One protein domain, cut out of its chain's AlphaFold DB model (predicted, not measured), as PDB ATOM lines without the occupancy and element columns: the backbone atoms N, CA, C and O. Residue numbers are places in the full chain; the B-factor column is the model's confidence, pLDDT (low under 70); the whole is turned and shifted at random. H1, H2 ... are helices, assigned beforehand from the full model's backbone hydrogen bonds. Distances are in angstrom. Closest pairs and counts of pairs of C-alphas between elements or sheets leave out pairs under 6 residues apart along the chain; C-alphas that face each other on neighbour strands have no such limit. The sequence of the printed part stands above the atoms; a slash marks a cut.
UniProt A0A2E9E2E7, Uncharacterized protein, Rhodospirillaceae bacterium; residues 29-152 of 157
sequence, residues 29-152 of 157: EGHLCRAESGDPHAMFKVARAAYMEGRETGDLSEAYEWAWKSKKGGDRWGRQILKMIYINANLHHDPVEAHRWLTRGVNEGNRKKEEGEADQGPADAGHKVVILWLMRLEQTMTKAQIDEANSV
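What this domain is: This is residues 29 to 152 of the 157 residues of an uncharacterized protein of Rhodospirillaceae bacterium (UniProt A0A2E9E2E7). A long helical hairpin, H5 and H6, sits next to a three-helix bundle, H2, H3 and H4, and the two groups meet where residues 83 to 87 of H4 reach the hairpin. Short H1 packs on residues 41 to 46 of H2 at one far end of the domain, and short H7 packs on residues 95 to 100 of H5 at the other. The printed part has 124 residues with seven named helices, H1 to H7 in chain order, and no named strand; its class is all helix. It is compact, with a radius of gyration of the C-alphas of 14.8 A and spans of 43 by 37 by 24 A.

Where its parts are: Find C-alpha 95 at (26.996, -25.430, -104.499); from there H5, the longest helix, residues 95 to 114, runs 28.3 A to C-alpha 114 at (17.276, -43.821, -85.244). H6, residues 125 to 138, measures 20.1 A, and H7 is residues 143 to 150, 10.5 A. Before H5, look for H4 at residues 76 to 87, 17.4 A, H3 at residues 61 to 72, 16.5 A, and H2 at residues 40 to 57, 24.9 A. H1, residues 29 to 36, is 10.8 A long and begins at C-alpha 29, (45.430, -14.649, -82.803).

How they stand to each other: Start at H5: it forms a hairpin with H6, opposite ways at a shallow tilt of 31 degrees, the closest C-alphas being Gly 109 and His 127, 5.7 A. H7 touches H5 at a steep tilt of 50 degrees, with the C-alphas of Val 96 and Ala 149 closest at 4.9 A. H4 only just touches H5, with 3 pairs of C-alphas within 8 A, the closest Tyr 86 and Leu 102 at 6.3 A. H4 touches H6 at a shallow tilt of 34.6 degrees, only just short of steep; Ile 87 and Trp 133 have the closest C-alphas, 6.4 A. H2, H3 and H4 are an up and down bundle, each helix running against the one before it. H2 and H3 are a hairpin at a shallow tilt of 22 degrees, with the C-alphas of Pro 40 and Ser 70 closest at 4.3 A. H1 touches H2 at a steep tilt of 66 degrees, with the C-alphas of Ala 35 and Met 43 closest at 4.5 A. H2 and H5 are apart, while H3 and H5 are near each other. Every O i to N i+4 pair is within hydrogen-bond range in H1, H3, H4, H5, H6 and H7; in H2 13 of 14 are.

The domain as a whole: The two C-alphas farthest apart are those of Gly 30 and Lys 143, 43.4 A. The printed part has no cut and no long link; those from H4 to H5 and from H5 to H6, 7 and 10 residues, are short, and the others are tight. The mean pLDDT of the printed part is 92.1; look at residues 118 to 125, of which 125 belongs to H6, for the values under 70.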
ATOM      1  N   GLU A  29      44.265 -13.748 -82.704       82.56
ATOM      2  CA  GLU A  29      45.430 -14.649 -82.803       82.56
ATOM      3  C   GLU A  29      45.443 -15.678 -81.663       82.56
ATOM      4  O   GLU A  29      45.702 -16.866 -81.854       82.56
ATOM      5  N   GLY A  30      45.042 -15.242 -80.469       91.19
ATOM      6  CA  GLY A  30      44.844 -16.113 -79.324       91.19
ATOM      7  C   GLY A  30      43.754 -17.160 -79.509       91.19
ATOM      8  O   GLY A  30      43.854 -18.269 -78.986       91.19
ATOM      9  N   HIS A  31      42.656 -16.801 -80.179       91.69
ATOM     10  CA  HIS A  31      41.580 -17.741 -80.485       91.69
ATOM     11  C   HIS A  31      42.047 -18.808 -81.467       91.69
ATOM     12  O   HIS A  31      41.754 -19.972 -81.217       91.69
ATOM     13  N   LEU A  32      42.813 -18.447 -82.498       94.56
ATOM     14  CA  LEU A  32      43.363 -19.424 -83.436       94.56
ATOM     15  C   LEU A  32      44.320 -20.400 -82.738       94.56
ATOM     16  O   LEU A  32      44.075 -21.601 -82.771       94.56
ATOM     17  N   CYS A  33      45.299 -19.896 -81.981       94.94
ATOM     18  CA  CYS A  33      46.234 -20.728 -81.211       94.94
ATOM     19  C   CYS A  33      45.519 -21.742 -80.295       94.94
ATOM     20  O   CYS A  33      45.851 -22.930 -80.263       94.94
ATOM     21  N   ARG A  34      44.476 -21.303 -79.570       95.31
ATOM     22  CA  ARG A  34      43.677 -22.197 -78.712       95.31
ATOM     23  C   ARG A  34      42.838 -23.188 -79.520       95.31
ATOM     24  O   ARG A  34      42.713 -24.339 -79.111       95.31
ATOM     25  N   ALA A  35      42.270 -22.759 -80.644       95.62
ATOM     26  CA  ALA A  35      41.478 -23.617 -81.520       95.62
ATOM     27  C   ALA A  35      42.337 -24.738 -82.123       95.62
ATOM     28  O   ALA A  35      41.934 -25.899 -82.098       95.62
ATOM     29  N   GLU A  36      43.544 -24.412 -82.586       94.69
ATOM     30  CA  GLU A  36      44.540 -25.375 -83.072       94.69
ATOM     31  C   GLU A  36      45.013 -26.322 -81.962       94.69
ATOM     32  O   GLU A  36      45.272 -27.497 -82.210       94.69
ATOM     33  N   SER A  37      45.026 -25.841 -80.719       93.75
ATOM     34  CA  SER A  37      45.309 -26.634 -79.517       93.75
ATOM     35  C   SER A  37      44.139 -27.507 -79.041       93.75
ATOM     36  O   SER A  37      44.246 -28.172 -78.010       93.75
ATOM     37  N   GLY A  38      43.011 -27.509 -79.757       93.75
ATOM     38  CA  GLY A  38      41.871 -28.374 -79.464       93.75
ATOM     39  C   GLY A  38      40.772 -27.755 -78.596       93.75
ATOM     40  O   GLY A  38      39.845 -28.480 -78.249       93.75
ATOM     41  N   ASP A  39      40.823 -26.461 -78.250       95.88
ATOM     42  CA  ASP A  39      39.755 -25.787 -77.489       95.88
ATOM     43  C   ASP A  39      38.492 -25.608 -78.363       95.88
ATOM     44  O   ASP A  39      38.480 -24.760 -79.267       95.88
ATOM     45  N   PRO A  40      37.390 -26.331 -78.083       96.88
ATOM     46  CA  PRO A  40      36.185 -26.290 -78.912       96.88
ATOM     47  C   PRO A  40      35.476 -24.930 -78.891       96.88
ATOM     48  O   PRO A  40      34.816 -24.549 -79.863       96.88
ATOM     49  N   HIS A  41      35.617 -24.173 -77.802       96.31
ATOM     50  CA  HIS A  41      35.053 -22.835 -77.694       96.31
ATOM     51  C   HIS A  41      35.876 -21.821 -78.492       96.31
ATOM     52  O   HIS A  41      35.324 -20.916 -79.124       96.31
ATOM     53  N   ALA A  42      37.200 -21.977 -78.513       96.69
ATOM     54  CA  ALA A  42      38.061 -21.188 -79.383       96.69
ATOM     55  C   ALA A  42      37.786 -21.484 -80.866       96.69
ATOM     56  O   ALA A  42      37.648 -20.538 -81.640       96.69
ATOM     57  N   MET A  43      37.576 -22.754 -81.239       98.31
ATOM     58  CA  MET A  43      37.139 -23.141 -82.591       98.31
ATOM     59  C   MET A  43      35.839 -22.436 -82.996       98.31
ATOM     60  O   MET A  43      35.735 -21.947 -84.115       98.31
ATOM     61  N   PHE A  44      34.866 -22.302 -82.086       97.75
ATOM     62  CA  PHE A  44      33.654 -21.515 -82.347       97.75
ATOM     63  C   PHE A  44      33.979 -20.049 -82.670       97.75
ATOM     64  O   PHE A  44      33.384 -19.471 -83.581       97.75
ATOM     65  N   LYS A  45      34.903 -19.425 -81.931       97.62
ATOM     66  CA  LYS A  45      35.268 -18.020 -82.161       97.62
ATOM     67  C   LYS A  45      35.933 -17.827 -83.521       97.62
ATOM     68  O   LYS A  45      35.596 -16.858 -84.198       97.62
ATOM     69  N   VAL A  46      36.800 -18.757 -83.925       98.25
ATOM     70  CA  VAL A  46      37.402 -18.774 -85.267       98.25
ATOM     71  C   VAL A  46      36.317 -18.974 -86.330       98.25
ATOM     72  O   VAL A  46      36.185 -18.142 -87.221       98.25
ATOM     73  N   ALA A  47      35.443 -19.971 -86.161       98.44
ATOM     74  CA  ALA A  47      34.327 -20.229 -87.073       98.44
ATOM     75  C   ALA A  47      33.407 -19.015 -87.250       98.44
ATOM     76  O   ALA A  47      32.933 -18.732 -88.345       98.44
ATOM     77  N   ARG A  48      33.139 -18.275 -86.168       98.19
ATOM     78  CA  ARG A  48      32.316 -17.065 -86.212       98.19
ATOM     79  C   ARG A  48      32.996 -15.943 -86.993       98.19
ATOM     80  O   ARG A  48      32.294 -15.231 -87.704       98.19
ATOM     81  N   ALA A  49      34.304 -15.757 -86.834       97.81
ATOM     82  CA  ALA A  49      35.053 -14.763 -87.599       97.81
ATOM     83  C   ALA A  49      35.046 -15.120 -89.093       97.81
ATOM     84  O   ALA A  49      34.577 -14.315 -89.897       97.81
ATOM     85  N   ALA A  50      35.408 -16.363 -89.422       98.31
ATOM     86  CA  ALA A  50      35.378 -16.887 -90.785       98.31
ATOM     87  C   ALA A  50      33.974 -16.819 -91.408       98.31
ATOM     88  O   ALA A  50      33.828 -16.520 -92.583       98.31
ATOM     89  N   TYR A  51      32.908 -17.025 -90.628       98.50
ATOM     90  CA  TYR A  51      31.536 -16.885 -91.126       98.50
ATOM     91  C   TYR A  51      31.200 -15.446 -91.535       98.50
ATOM     92  O   TYR A  51      30.474 -15.237 -92.504       98.50
ATOM     93  N   MET A  52      31.678 -14.446 -90.791       97.88
ATOM     94  CA  MET A  52      31.415 -13.044 -91.128       97.88
ATOM     95  C   MET A  52      32.123 -12.649 -92.423       97.88
ATOM     96  O   MET A  52      31.488 -12.041 -93.277       97.88
ATOM     97  N   GLU A  53      33.384 -13.053 -92.579       97.50
ATOM     98  CA  GLU A  53      34.159 -12.857 -93.809       97.50
ATOM     99  C   GLU A  53      33.552 -13.629 -94.985       97.50
ATOM    100  O   GLU A  53      33.251 -13.056 -96.029       97.50
ATOM    101  N   GLY A  54      33.250 -14.909 -94.779       97.81
ATOM    102  CA  GLY A  54      32.688 -15.794 -95.790       97.81
ATOM    103  C   GLY A  54      31.344 -15.350 -96.358       97.81
ATOM    104  O   GLY A  54      31.015 -15.629 -97.510       97.81
ATOM    105  N   ARG A  55      30.553 -14.601 -95.584       97.19
ATOM    106  CA  ARG A  55      29.313 -13.982 -96.079       97.19
ATOM    107  C   ARG A  55      29.546 -12.844 -97.063       97.19
ATOM    108  O   ARG A  55      28.643 -12.552 -97.843       97.19
ATOM    109  N   GLU A  56      30.691 -12.180 -96.982       96.44
ATOM    110  CA  GLU A  56      31.074 -11.101 -97.891       96.44
ATOM    111  C   GLU A  56      31.782 -11.662 -99.126       96.44
ATOM    112  O   GLU A  56      31.529 -11.199-100.237       96.44
ATOM    113  N   THR A  57      32.623 -12.684 -98.947       97.69
ATOM    114  CA  THR A  57      33.413 -13.294-100.028       97.69
ATOM    115  C   THR A  57      32.657 -14.362-100.822       97.69
ATOM    116  O   THR A  57      32.993 -14.608-101.979       97.69
ATOM    117  N   GLY A  58      31.642 -14.994-100.225       96.69
ATOM    118  CA  GLY A  58      30.978 -16.179-100.779       96.69
ATOM    119  C   GLY A  58      31.711 -17.494-100.483       96.69
ATOM    120  O   GLY A  58      31.344 -18.534-101.028       96.69
ATOM    121  N   ASP A  59      32.724 -17.482 -99.617       98.12
ATOM    122  CA  ASP A  59      33.454 -18.678 -99.193       98.12
ATOM    123  C   ASP A  59      33.166 -18.993 -97.718       98.12
ATOM    124  O   ASP A  59      33.660 -18.333 -96.807       98.12
ATOM    125  N   LEU A  60      32.329 -20.003 -97.471       98.56
ATOM    126  CA  LEU A  60      31.956 -20.434 -96.123       98.56
ATOM    127  C   LEU A  60      32.762 -21.656 -95.653       98.56
ATOM    128  O   LEU A  60      32.471 -22.170 -94.569       98.56
ATOM    129  N   SER A  61      33.750 -22.125 -96.420       98.38
ATOM    130  CA  SER A  61      34.398 -23.420 -96.186       98.38
ATOM    131  C   SER A  61      35.210 -23.420 -94.893       98.38
ATOM    132  O   SER A  61      35.050 -24.316 -94.061       98.38
ATOM    133  N   GLU A  62      35.970 -22.356 -94.615       98.25
ATOM    134  CA  GLU A  62      36.681 -22.232 -93.333       98.25
ATOM    135  C   GLU A  62      35.710 -22.152 -92.141       98.25
ATOM    136  O   GLU A  62      35.913 -22.793 -91.101       98.25
ATOM    137  N   ALA A  63      34.618 -21.399 -92.291       98.50
ATOM    138  CA  ALA A  63      33.596 -21.288 -91.258       98.50
ATOM    139  C   ALA A  63      32.967 -22.651 -90.949       98.50
ATOM    140  O   ALA A  63      32.751 -22.982 -89.778       98.50
ATOM    141  N   TYR A  64      32.687 -23.443 -91.987       98.44
ATOM    142  CA  TYR A  64      32.130 -24.784 -91.861       98.44
ATOM    143  C   TYR A  64      33.088 -25.721 -91.129       98.44
ATOM    144  O   TYR A  64      32.687 -26.344 -90.142       98.44
ATOM    145  N   GLU A  65      34.349 -25.765 -91.551       97.88
ATOM    146  CA  GLU A  65      35.381 -26.621 -90.966       97.88
ATOM    147  C   GLU A  65      35.550 -26.375 -89.462       97.88
ATOM    148  O   GLU A  65      35.448 -27.297 -88.642       97.88
ATOM    149  N   TRP A  66      35.733 -25.117 -89.055       98.50
ATOM    150  CA  TRP A  66      35.890 -24.788 -87.637       98.50
ATOM    151  C   TRP A  66      34.606 -24.993 -86.833       98.50
ATOM    152  O   TRP A  66      34.666 -25.464 -85.692       98.50
ATOM    153  N   ALA A  67      33.436 -24.691 -87.403       98.25
ATOM    154  CA  ALA A  67      32.161 -24.919 -86.729       98.25
ATOM    155  C   ALA A  67      31.903 -26.414 -86.505       98.25
ATOM    156  O   ALA A  67      31.404 -26.807 -85.444       98.25
ATOM    157  N   TRP A  68      32.286 -27.253 -87.472       97.06
ATOM    158  CA  TRP A  68      32.202 -28.701 -87.354       97.06
ATOM    159  C   TRP A  68      33.126 -29.235 -86.260       97.06
ATOM    160  O   TRP A  68      32.661 -29.961 -85.376       97.06
ATOM    161  N   LYS A  69      34.398 -28.817 -86.246       96.94
ATOM    162  CA  LYS A  69      35.358 -29.185 -85.191       96.94
ATOM    163  C   LYS A  69      34.874 -28.744 -83.806       96.94
ATOM    164  O   LYS A  69      34.851 -29.553 -82.881       96.94
ATOM    165  N   SER A  70      34.384 -27.509 -83.682       97.56
ATOM    166  CA  SER A  70      33.807 -26.964 -82.446       97.56
ATOM    167  C   SER A  70      32.640 -27.812 -81.926       97.56
ATOM    168  O   SER A  70      32.618 -28.214 -80.761       97.56
ATOM    169  N   LYS A  71      31.696 -28.163 -82.809       95.31
ATOM    170  CA  LYS A  71      30.576 -29.053 -82.481       95.31
ATOM    171  C   LYS A  71      31.059 -30.435 -82.042       95.31
ATOM    172  O   LYS A  71      30.515 -30.960 -81.070       95.31
ATOM    173  N   LYS A  72      32.025 -31.027 -82.752       94.69
ATOM    174  CA  LYS A  72      32.578 -32.354 -82.438       94.69
ATOM    175  C   LYS A  72      33.276 -32.357 -81.076       94.69
ATOM    176  O   LYS A  72      33.108 -33.296 -80.309       94.69
ATOM    177  N   GLY A  73      33.955 -31.264 -80.732       94.00
ATOM    178  CA  GLY A  73      34.510 -31.024 -79.400       94.00
ATOM    179  C   GLY A  73      33.468 -30.734 -78.310       94.00
ATOM    180  O   GLY A  73      33.836 -30.481 -77.168       94.00
ATOM    181  N   GLY A  74      32.169 -30.759 -78.626       92.94
ATOM    182  CA  GLY A  74      31.079 -30.614 -77.659       92.94
ATOM    183  C   GLY A  74      30.594 -29.181 -77.430       92.94
ATOM    184  O   GLY A  74      29.612 -28.987 -76.707       92.94
ATOM    185  N   ASP A  75      31.190 -28.169 -78.068       94.69
ATOM    186  CA  ASP A  75      30.741 -26.786 -77.903       94.69
ATOM    187  C   ASP A  75      29.400 -26.556 -78.632       94.69
ATOM    188  O   ASP A  75      29.218 -26.787 -79.835       94.69
ATOM    189  N   ARG A  76      28.400 -26.108 -77.865       92.75
ATOM    190  CA  ARG A  76      27.034 -25.870 -78.360       92.75
ATOM    191  C   ARG A  76      26.946 -24.729 -79.376       92.75
ATOM    192  O   ARG A  76      26.007 -24.709 -80.171       92.75
ATOM    193  N   TRP A  77      27.878 -23.784 -79.350       95.88
ATOM    194  CA  TRP A  77      27.953 -22.667 -80.283       95.88
ATOM    195  C   TRP A  77      28.502 -23.095 -81.643       95.88
ATOM    196  O   TRP A  77      28.043 -22.554 -82.646       95.88
ATOM    197  N   GLY A  78      29.336 -24.138 -81.714       95.88
ATOM    198  CA  GLY A  78      29.678 -24.795 -82.983       95.88
ATOM    199  C   GLY A  78      28.429 -25.249 -83.751       95.88
ATOM    200  O   GLY A  78      28.256 -24.938 -84.930       95.88
ATOM    201  N   ARG A  79      27.460 -25.865 -83.051       92.12
ATOM    202  CA  ARG A  79      26.147 -26.214 -83.641       92.12
ATOM    203  C   ARG A  79      25.360 -24.992 -84.109       92.12
ATOM    204  O   ARG A  79      24.624 -25.084 -85.088       92.12
ATOM    205  N   GLN A  80      25.473 -23.868 -83.404       94.00
ATOM    206  CA  GLN A  80      24.776 -22.641 -83.778       94.00
ATOM    207  C   GLN A  80      25.345 -22.041 -85.069       94.00
ATOM    208  O   GLN A  80      24.563 -21.632 -85.925       94.00
ATOM    209  N   ILE A  81      26.670 -22.037 -85.243       97.31
ATOM    210  CA  ILE A  81      27.300 -21.571 -86.486       97.31
ATOM    211  C   ILE A  81      26.927 -22.480 -87.659       97.31
ATOM    212  O   ILE A  81      26.516 -21.970 -88.695       97.31
ATOM    213  N   LEU A  82      26.933 -23.808 -87.488       96.56
ATOM    214  CA  LEU A  82      26.491 -24.726 -88.549       96.56
ATOM    215  C   LEU A  82      25.051 -24.453 -89.003       96.56
ATOM    216  O   LEU A  82      24.785 -24.426 -90.199       96.56
ATOM    217  N   LYS A  83      24.124 -24.163 -88.078       94.44
ATOM    218  CA  LYS A  83      22.755 -23.750 -88.444       94.44
ATOM    219  C   LYS A  83      22.747 -22.482 -89.300       94.44
ATOM    220  O   LYS A  83      21.973 -22.396 -90.248       94.44
ATOM    221  N   MET A  84      23.588 -21.504 -88.966       95.94
ATOM    222  CA  MET A  84      23.712 -20.269 -89.741       95.94
ATOM    223  C   MET A  84      24.311 -20.530 -91.127       95.94
ATOM    224  O   MET A  84      23.817 -19.960 -92.097       95.94
ATOM    225  N   ILE A  85      25.308 -21.410 -91.237       97.75
ATOM    226  CA  ILE A  85      25.892 -21.830 -92.518       97.75
ATOM    227  C   ILE A  85      24.834 -22.520 -93.380       97.75
ATOM    228  O   ILE A  85      24.632 -22.111 -94.512       97.75
ATOM    229  N   TYR A  86      24.076 -23.476 -92.839       96.62
ATOM    230  CA  TYR A  86      23.033 -24.186 -93.589       96.62
ATOM    231  C   TYR A  86      21.941 -23.262 -94.138       96.62
ATOM    232  O   TYR A  86      21.538 -23.402 -95.288       96.62
ATOM    233  N   ILE A  87      21.497 -22.282 -93.345       95.06
ATOM    234  CA  ILE A  87      20.507 -21.279 -93.778       95.06
ATOM    235  C   ILE A  87      21.053 -20.372 -94.895       95.06
ATOM    236  O   ILE A  87      20.275 -19.798 -95.651       95.06
ATOM    237  N   ASN A  88      22.376 -20.235 -95.000       95.56
ATOM    238  CA  ASN A  88      23.051 -19.386 -95.982       95.56
ATOM    239  C   ASN A  88      23.888 -20.201 -96.978       95.56
ATOM    240  O   ASN A  88      24.782 -19.651 -97.614       95.56
ATOM    241  N   ALA A  89      23.622 -21.501 -97.124       95.94
ATOM    242  CA  ALA A  89      24.432 -22.395 -97.948       95.94
ATOM    243  C   ALA A  89      24.448 -21.967 -99.428       95.94
ATOM    244  O   ALA A  89      25.430 -22.170-100.127       95.94
ATOM    245  N   ASN A  90      23.387 -21.297 -99.881       95.19
ATOM    246  CA  ASN A  90      23.274 -20.717-101.216       95.19
ATOM    247  C   ASN A  90      24.151 -19.471-101.451       95.19
ATOM    248  O   ASN A  90      24.223 -19.010-102.584       95.19
ATOM    249  N   LEU A  91      24.744 -18.881-100.405       95.44
ATOM    250  CA  LEU A  91      25.748 -17.822-100.558       95.44
ATOM    251  C   LEU A  91      27.112 -18.389-100.950       95.44
ATOM    252  O   LEU A  91      27.952 -17.638-101.438       95.44
ATOM    253  N   HIS A  92      27.340 -19.682-100.710       97.81
ATOM    254  CA  HIS A  92      28.608 -20.298-101.033       97.81
ATOM    255  C   HIS A  92      28.756 -20.450-102.550       97.81
ATOM    256  O   HIS A  92      27.850 -20.942-103.224       97.81
ATOM    257  N   HIS A  93      29.895 -20.021-103.088       97.00
ATOM    258  CA  HIS A  93      30.180 -20.084-104.521       97.00
ATOM    259  C   HIS A  93      30.267 -21.513-105.086       97.00
ATOM    260  O   HIS A  93      30.066 -21.690-106.287       97.00
ATOM    261  N   ASP A  94      30.520 -22.516-104.238       97.94
ATOM    262  CA  ASP A  94      30.537 -23.927-104.602       97.94
ATOM    263  C   ASP A  94      29.262 -24.622-104.078       97.94
ATOM    264  O   ASP A  94      29.186 -25.053-102.922       97.94
ATOM    265  N   PRO A  95      28.219 -24.759-104.914       97.75
ATOM    266  CA  PRO A  95      26.996 -25.430-104.499       97.75
ATOM    267  C   PRO A  95      27.184 -26.941-104.288       97.75
ATOM    268  O   PRO A  95      26.382 -27.543-103.575       97.75
ATOM    269  N   VAL A  96      28.213 -27.568-104.876       98.19
ATOM    270  CA  VAL A  96      28.528 -28.992-104.663       98.19
ATOM    271  C   VAL A  96      29.041 -29.183-103.239       98.19
ATOM    272  O   VAL A  96      28.579 -30.080-102.529       98.19
ATOM    273  N   GLU A  97      29.944 -28.316-102.785       97.81
ATOM    274  CA  GLU A  97      30.453 -28.356-101.414       97.81
ATOM    275  C   GLU A  97      29.348 -28.040-100.391       97.81
ATOM    276  O   GLU A  97      29.127 -28.801 -99.441       97.81
ATOM    277  N   ALA A  98      28.554 -26.997-100.644       98.06
ATOM    278  CA  ALA A  98      27.416 -26.638 -99.801       98.06
ATOM    279  C   ALA A  98      26.368 -27.763 -99.688       98.06
ATOM    280  O   ALA A  98      25.800 -27.990 -98.610       98.06
ATOM    281  N   HIS A  99      26.130 -28.502-100.778       98.12
ATOM    282  CA  HIS A  99      25.247 -29.671-100.786       98.12
ATOM    283  C   HIS A  99      25.782 -30.776 -99.875       98.12
ATOM    284  O   HIS A  99      25.040 -31.276 -99.025       98.12
ATOM    285  N   ARG A 100      27.081 -31.094 -99.950       97.81
ATOM    286  CA  ARG A 100      27.719 -32.088 -99.066       97.81
ATOM    287  C   ARG A 100      27.549 -31.729 -97.590       97.81
ATOM    288  O   ARG A 100      27.229 -32.596 -96.773       97.81
ATOM    289  N   TRP A 101      27.694 -30.453 -97.235       97.56
ATOM    290  CA  TRP A 101      27.505 -29.981 -95.862       97.56
ATOM    291  C   TRP A 101      26.080 -30.181 -95.343       97.56
ATOM    292  O   TRP A 101      25.896 -30.631 -94.204       97.56
ATOM    293  N   LEU A 102      25.082 -29.834 -96.161       97.19
ATOM    294  CA  LEU A 102      23.664 -29.992 -95.840       97.19
ATOM    295  C   LEU A 102      23.291 -31.474 -95.740       97.19
ATOM    296  O   LEU A 102      22.677 -31.876 -94.753       97.19
ATOM    297  N   THR A 103      23.744 -32.297 -96.687       96.44
ATOM    298  CA  THR A 103      23.560 -33.755 -96.687       96.44
ATOM    299  C   THR A 103      24.130 -34.389 -95.419       96.44
ATOM    300  O   THR A 103      23.444 -35.168 -94.756       96.44
ATOM    301  N   ARG A 104      25.331 -33.985 -94.982       94.62
ATOM    302  CA  ARG A 104      25.906 -34.433 -93.702       94.62
ATOM    303  C   ARG A 104      25.024 -34.061 -92.505       94.62
ATOM    304  O   ARG A 104      24.843 -34.872 -91.599       94.62
ATOM    305  N   GLY A 105      24.450 -32.855 -92.499       92.88
ATOM    306  CA  GLY A 105      23.522 -32.407 -91.455       92.88
ATOM    307  C   GLY A 105      22.197 -33.184 -91.442       92.88
ATOM    308  O   GLY A 105      21.669 -33.488 -90.368       92.88
ATOM    309  N   VAL A 106      21.675 -33.552 -92.617       93.38
ATOM    310  CA  VAL A 106      20.510 -34.443 -92.743       93.38
ATOM    311  C   VAL A 106      20.846 -35.829 -92.194       93.38
ATOM    312  O   VAL A 106      20.129 -36.318 -91.323       93.38
ATOM    313  N   ASN A 107      21.965 -36.421 -92.612       92.56
ATOM    314  CA  ASN A 107      22.391 -37.751 -92.167       92.56
ATOM    315  C   ASN A 107      22.607 -37.816 -90.650       92.56
ATOM    316  O   ASN A 107      22.139 -38.751 -90.003       92.56
ATOM    317  N   GLU A 108      23.231 -36.798 -90.049       88.62
ATOM    318  CA  GLU A 108      23.374 -36.727 -88.592       88.62
ATOM    319  C   GLU A 108      22.012 -36.687 -87.885       88.62
ATOM    320  O   GLU A 108      21.815 -37.369 -86.881       88.62
ATOM    321  N   GLY A 109      21.065 -35.888 -88.382       88.69
ATOM    322  CA  GLY A 109      19.742 -35.807 -87.768       88.69
ATOM    323  C   GLY A 109      18.916 -37.087 -87.941       88.69
ATOM    324  O   GLY A 109      18.184 -37.445 -87.021       88.69
ATOM    325  N   ASN A 110      19.073 -37.804 -89.058       89.31
ATOM    326  CA  ASN A 110      18.470 -39.127 -89.251       89.31
ATOM    327  C   ASN A 110      19.038 -40.137 -88.248       89.31
ATOM    328  O   ASN A 110      18.269 -40.762 -87.522       89.31
ATOM    329  N   ARG A 111      20.370 -40.202 -88.112       87.56
ATOM    330  CA  ARG A 111      21.045 -41.081 -87.146       87.56
ATOM    331  C   ARG A 111      20.573 -40.832 -85.711       87.56
ATOM    332  O   ARG A 111      20.254 -41.771 -84.997       87.56
ATOM    333  N   LYS A 112      20.451 -39.566 -85.294       85.56
ATOM    334  CA  LYS A 112      19.944 -39.212 -83.952       85.56
ATOM    335  C   LYS A 112      18.522 -39.705 -83.696       85.56
ATOM    336  O   LYS A 112      18.222 -40.168 -82.598       85.56
ATOM    337  N   LYS A 113      17.647 -39.619 -84.705       82.88
ATOM    338  CA  LYS A 113      16.281 -40.158 -84.620       82.88
ATOM    339  C   LYS A 113      16.288 -41.680 -84.496       82.88
ATOM    340  O   LYS A 113      15.539 -42.211 -83.683       82.88
ATOM    341  N   GLU A 114      17.120 -42.359 -85.282       85.06
ATOM    342  CA  GLU A 114      17.276 -43.821 -85.244       85.06
ATOM    343  C   GLU A 114      17.811 -44.306 -83.891       85.06
ATOM    344  O   GLU A 114      17.330 -45.303 -83.359       85.06
ATOM    345  N   GLU A 115      18.739 -43.561 -83.288       85.50
ATOM    346  CA  GLU A 115      19.308 -43.839 -81.961       85.50
ATOM    347  C   GLU A 115      18.360 -43.498 -80.798       85.50
ATOM    348  O   GLU A 115      18.679 -43.756 -79.638       85.50
ATOM    349  N   GLY A 116      17.181 -42.935 -81.080       79.00
ATOM    350  CA  GLY A 116      16.207 -42.557 -80.056       79.00
ATOM    351  C   GLY A 116      16.632 -41.349 -79.217       79.00
ATOM    352  O   GLY A 116      16.101 -41.150 -78.121       79.00
ATOM    353  N   GLU A 117      17.567 -40.527 -79.707       72.56
ATOM    354  CA  GLU A 117      17.981 -39.294 -79.039       72.56
ATOM    355  C   GLU A 117      16.844 -38.263 -79.158       72.56
ATOM    356  O   GLU A 117      16.679 -37.573 -80.166       72.56
ATOM    357  N   ALA A 118      15.989 -38.206 -78.131       55.62
ATOM    358  CA  ALA A 118      14.871 -37.275 -78.072       55.62
ATOM    359  C   ALA A 118      15.394 -35.834 -77.967       55.62
ATOM    360  O   ALA A 118      15.866 -35.402 -76.913       55.62
ATOM    361  N   ASP A 119      15.302 -35.081 -79.064       54.44
ATOM    362  CA  ASP A 119      15.538 -33.638 -79.074       54.44
ATOM    363  C   ASP A 119      14.576 -32.983 -78.068       54.44
ATOM    364  O   ASP A 119      13.364 -32.985 -78.270       54.44
ATOM    365  N   GLN A 120      15.098 -32.450 -76.958       49.38
ATOM    366  CA  GLN A 120      14.305 -31.869 -75.858       49.38
ATOM    367  C   GLN A 120      13.651 -30.509 -76.219       49.38
ATOM    368  O   GLN A 120      13.263 -29.741 -75.339       49.38
ATOM    369  N   GLY A 121      13.536 -30.186 -77.510       52.81
ATOM    370  CA  GLY A 121      12.775 -29.057 -78.055       52.81
ATOM    371  C   GLY A 121      11.495 -29.524 -78.759       52.81
ATOM    372  O   GLY A 121      11.173 -30.710 -78.713       52.81
ATOM    373  N   PRO A 122      10.736 -28.640 -79.439       47.22
ATOM    374  CA  PRO A 122       9.733 -29.101 -80.393       47.22
ATOM    375  C   PRO A 122      10.455 -29.964 -81.429       47.22
ATOM    376  O   PRO A 122      11.204 -29.446 -82.266       47.22
ATOM    377  N   ALA A 123      10.280 -31.278 -81.281       46.28
ATOM    378  CA  ALA A 123      10.998 -32.293 -82.022       46.28
ATOM    379  C   ALA A 123      10.986 -31.921 -83.504       46.28
ATOM    380  O   ALA A 123       9.929 -31.612 -84.058       46.28
ATOM    381  N   ASP A 124      12.158 -31.958 -84.138       55.88
ATOM    382  CA  ASP A 124      12.311 -31.957 -85.596       55.88
ATOM    383  C   ASP A 124      12.451 -30.591 -86.296       55.88
ATOM    384  O   ASP A 124      12.685 -30.569 -87.501       55.88
ATOM    385  N   ALA A 125      12.382 -29.442 -85.609       62.50
ATOM    386  CA  ALA A 125      12.498 -28.148 -86.306       62.50
ATOM    387  C   ALA A 125      13.883 -27.937 -86.951       62.50
ATOM    388  O   ALA A 125      13.975 -27.535 -88.106       62.50
ATOM    389  N   GLY A 126      14.971 -28.244 -86.234       76.12
ATOM    390  CA  GLY A 126      16.331 -28.050 -86.749       76.12
ATOM    391  C   GLY A 126      16.651 -28.950 -87.943       76.12
ATOM    392  O   GLY A 126      17.138 -28.471 -88.960       76.12
ATOM    393  N   HIS A 127      16.336 -30.239 -87.836       85.62
ATOM    394  CA  HIS A 127      16.594 -31.213 -88.894       85.62
ATOM    395  C   HIS A 127      15.703 -30.986 -90.129       85.62
ATOM    396  O   HIS A 127      16.222 -30.953 -91.243       85.62
ATOM    397  N   LYS A 128      14.399 -30.705 -89.947       87.44
ATOM    398  CA  LYS A 128      13.513 -30.287 -91.052       87.44
ATOM    399  C   LYS A 128      14.031 -29.044 -91.764       87.44
ATOM    400  O   LYS A 128      13.957 -28.974 -92.985       87.44
ATOM    401  N   VAL A 129      14.572 -28.072 -91.027       89.62
ATOM    402  CA  VAL A 129      15.153 -26.866 -91.629       89.62
ATOM    403  C   VAL A 129      16.340 -27.218 -92.527       89.62
ATOM    404  O   VAL A 129      16.396 -26.706 -93.639       89.62
ATOM    405  N   VAL A 130      17.243 -28.116 -92.114       93.06
ATOM    406  CA  VAL A 130      18.368 -28.542 -92.973       93.06
ATOM    407  C   VAL A 130      17.868 -29.229 -94.249       93.06
ATOM    408  O   VAL A 130      18.342 -28.888 -95.329       93.06
ATOM    409  N   ILE A 131      16.862 -30.108 -94.153       95.31
ATOM    410  CA  ILE A 131      16.236 -30.738 -95.332       95.31
ATOM    411  C   ILE A 131      15.658 -29.678 -96.279       95.31
ATOM    412  O   ILE A 131      15.879 -29.737 -97.485       95.31
ATOM    413  N   LEU A 132      14.947 -28.679 -95.748       95.25
ATOM    414  CA  LEU A 132      14.368 -27.607 -96.563       95.25
ATOM    415  C   LEU A 132      15.438 -26.794 -97.307       95.25
ATOM    416  O   LEU A 132      15.225 -26.426 -98.462       95.25
ATOM    417  N   TRP A 133      16.579 -26.514 -96.673       96.56
ATOM    418  CA  TRP A 133      17.683 -25.805 -97.329       96.56
ATOM    419  C   TRP A 133      18.410 -26.668 -98.357       96.56
ATOM    420  O   TRP A 133      18.769 -26.137 -99.404       96.56
ATOM    421  N   LEU A 134      18.540 -27.977 -98.120       97.56
ATOM    422  CA  LEU A 134      19.038 -28.929 -99.119       97.56
ATOM    423  C   LEU A 134      18.159 -28.910-100.371       97.56
ATOM    424  O   LEU A 134      18.649 -28.630-101.459       97.56
ATOM    425  N   MET A 135      16.844 -29.066-100.201       97.25
ATOM    426  CA  MET A 135      15.888 -29.016-101.312       97.25
ATOM    427  C   MET A 135      15.929 -27.678-102.061       97.25
ATOM    428  O   MET A 135      15.774 -27.637-103.278       97.25
ATOM    429  N   ARG A 136      16.112 -26.561-101.346       96.81
ATOM    430  CA  ARG A 136      16.223 -25.236-101.970       96.81
ATOM    431  C   ARG A 136      17.522 -25.083-102.758       96.81
ATOM    432  O   ARG A 136      17.486 -24.501-103.837       96.81
ATOM    433  N   LEU A 137      18.640 -25.577-102.234       97.88
ATOM    434  CA  LEU A 137      19.920 -25.548-102.936       97.88
ATOM    435  C   LEU A 137      19.847 -26.394-104.214       97.88
ATOM    436  O   LEU A 137      20.206 -25.909-105.284       97.88
ATOM    437  N   GLU A 138      19.270 -27.594-104.138       97.81
ATOM    438  CA  GLU A 138      19.096 -28.492-105.288       97.81
ATOM    439  C   GLU A 138      18.269 -27.870-106.425       97.81
ATOM    440  O   GLU A 138      18.560 -28.123-107.590       97.81
ATOM    441  N   GLN A 139      17.302 -26.989-106.130       97.62
ATOM    442  CA  GLN A 139      16.554 -26.247-107.165       97.62
ATOM    443  C   GLN A 139      17.432 -25.308-108.006       97.62
ATOM    444  O   GLN A 139      17.032 -24.917-109.102       97.62
ATOM    445  N   THR A 140      18.602 -24.925-107.495       96.81
ATOM    446  CA  THR A 140      19.567 -24.061-108.192       96.81
ATOM    447  C   THR A 140      20.721 -24.833-108.831       96.81
ATOM    448  O   THR A 140      21.512 -24.248-109.565       96.81
ATOM    449  N   MET A 141      20.813 -26.139-108.576       97.88
ATOM    450  CA  MET A 141      21.890 -26.998-109.058       97.88
ATOM    451  C   MET A 141      21.489 -27.741-110.330       97.88
ATOM    452  O   MET A 141      20.328 -28.070-110.571       97.88
ATOM    453  N   THR A 142      22.483 -28.070-111.148       98.38
ATOM    454  CA  THR A 142      22.313 -29.038-112.233       98.38
ATOM    455  C   THR A 142      22.288 -30.461-111.679       98.38
ATOM    456  O   THR A 142      22.877 -30.753-110.639       98.38
ATOM    457  N   LYS A 143      21.682 -31.388-112.428       97.75
ATOM    458  CA  LYS A 143      21.736 -32.817-112.093       97.75
ATOM    459  C   LYS A 143      23.177 -33.319-111.919       97.75
ATOM    460  O   LYS A 143      23.442 -34.047-110.978       97.75
ATOM    461  N   ALA A 144      24.101 -32.886-112.781       98.12
ATOM    462  CA  ALA A 144      25.507 -33.276-112.694       98.12
ATOM    463  C   ALA A 144      26.163 -32.823-111.378       98.12
ATOM    464  O   ALA A 144      26.863 -33.610-110.753       98.12
ATOM    465  N   GLN A 145      25.882 -31.598-110.922       97.88
ATOM    466  CA  GLN A 145      26.373 -31.100-109.631       97.88
ATOM    467  C   GLN A 145      25.790 -31.885-108.449       97.88
ATOM    468  O   GLN A 145      26.499 -32.159-107.488       97.88
ATOM    469  N   ILE A 146      24.508 -32.260-108.511       97.50
ATOM    470  CA  ILE A 146      23.873 -33.083-107.467       97.50
ATOM    471  C   ILE A 146      24.482 -34.492-107.453       97.50
ATOM    472  O   ILE A 146      24.817 -35.009-106.389       97.50
ATOM    473  N   ASP A 147      24.662 -35.107-108.624       97.12
ATOM    474  CA  ASP A 147      25.285 -36.428-108.762       97.12
ATOM    475  C   ASP A 147      26.739 -36.403-108.238       97.12
ATOM    476  O   ASP A 147      27.158 -37.305-107.513       97.12
ATOM    477  N   GLU A 148      27.491 -35.337-108.530       97.19
ATOM    478  CA  GLU A 148      28.845 -35.118-108.011       97.19
ATOM    479  C   GLU A 148      28.867 -34.924-106.489       97.19
ATOM    480  O   GLU A 148      29.703 -35.518-105.797       97.19
ATOM    481  N   ALA A 149      27.956 -34.117-105.944       96.31
ATOM    482  CA  ALA A 149      27.865 -33.889-104.507       96.31
ATOM    483  C   ALA A 149      27.607 -35.205-103.766       96.31
ATOM    484  O   ALA A 149      28.330 -35.528-102.826       96.31
ATOM    485  N   ASN A 150      26.659 -36.004-104.267       94.31
ATOM    486  CA  ASN A 150      26.281 -37.298-103.703       94.31
ATOM    487  C   ASN A 150      27.339 -38.397-103.881       94.31
ATOM    488  O   ASN A 150      27.290 -39.402-103.173       94.31
ATOM    489  N   SER A 151      28.298 -38.231-104.799       93.38
ATOM    490  CA  SER A 151      29.390 -39.196-104.988       93.38
ATOM    491  C   SER A 151      30.395 -39.219-103.828       93.38
ATOM    492  O   SER A 151      31.138 -40.189-103.681       93.38
ATOM    493  N   VAL A 152      30.403 -38.175-102.990       88.25
ATOM    494  CA  VAL A 152      31.282 -38.049-101.825       88.25
ATOM    495  C   VAL A 152      30.436 -37.806-100.584       88.25
ATOM    496  O   VAL A 152      29.815 -36.756-100.426       88.25
TER     497      VAL A 152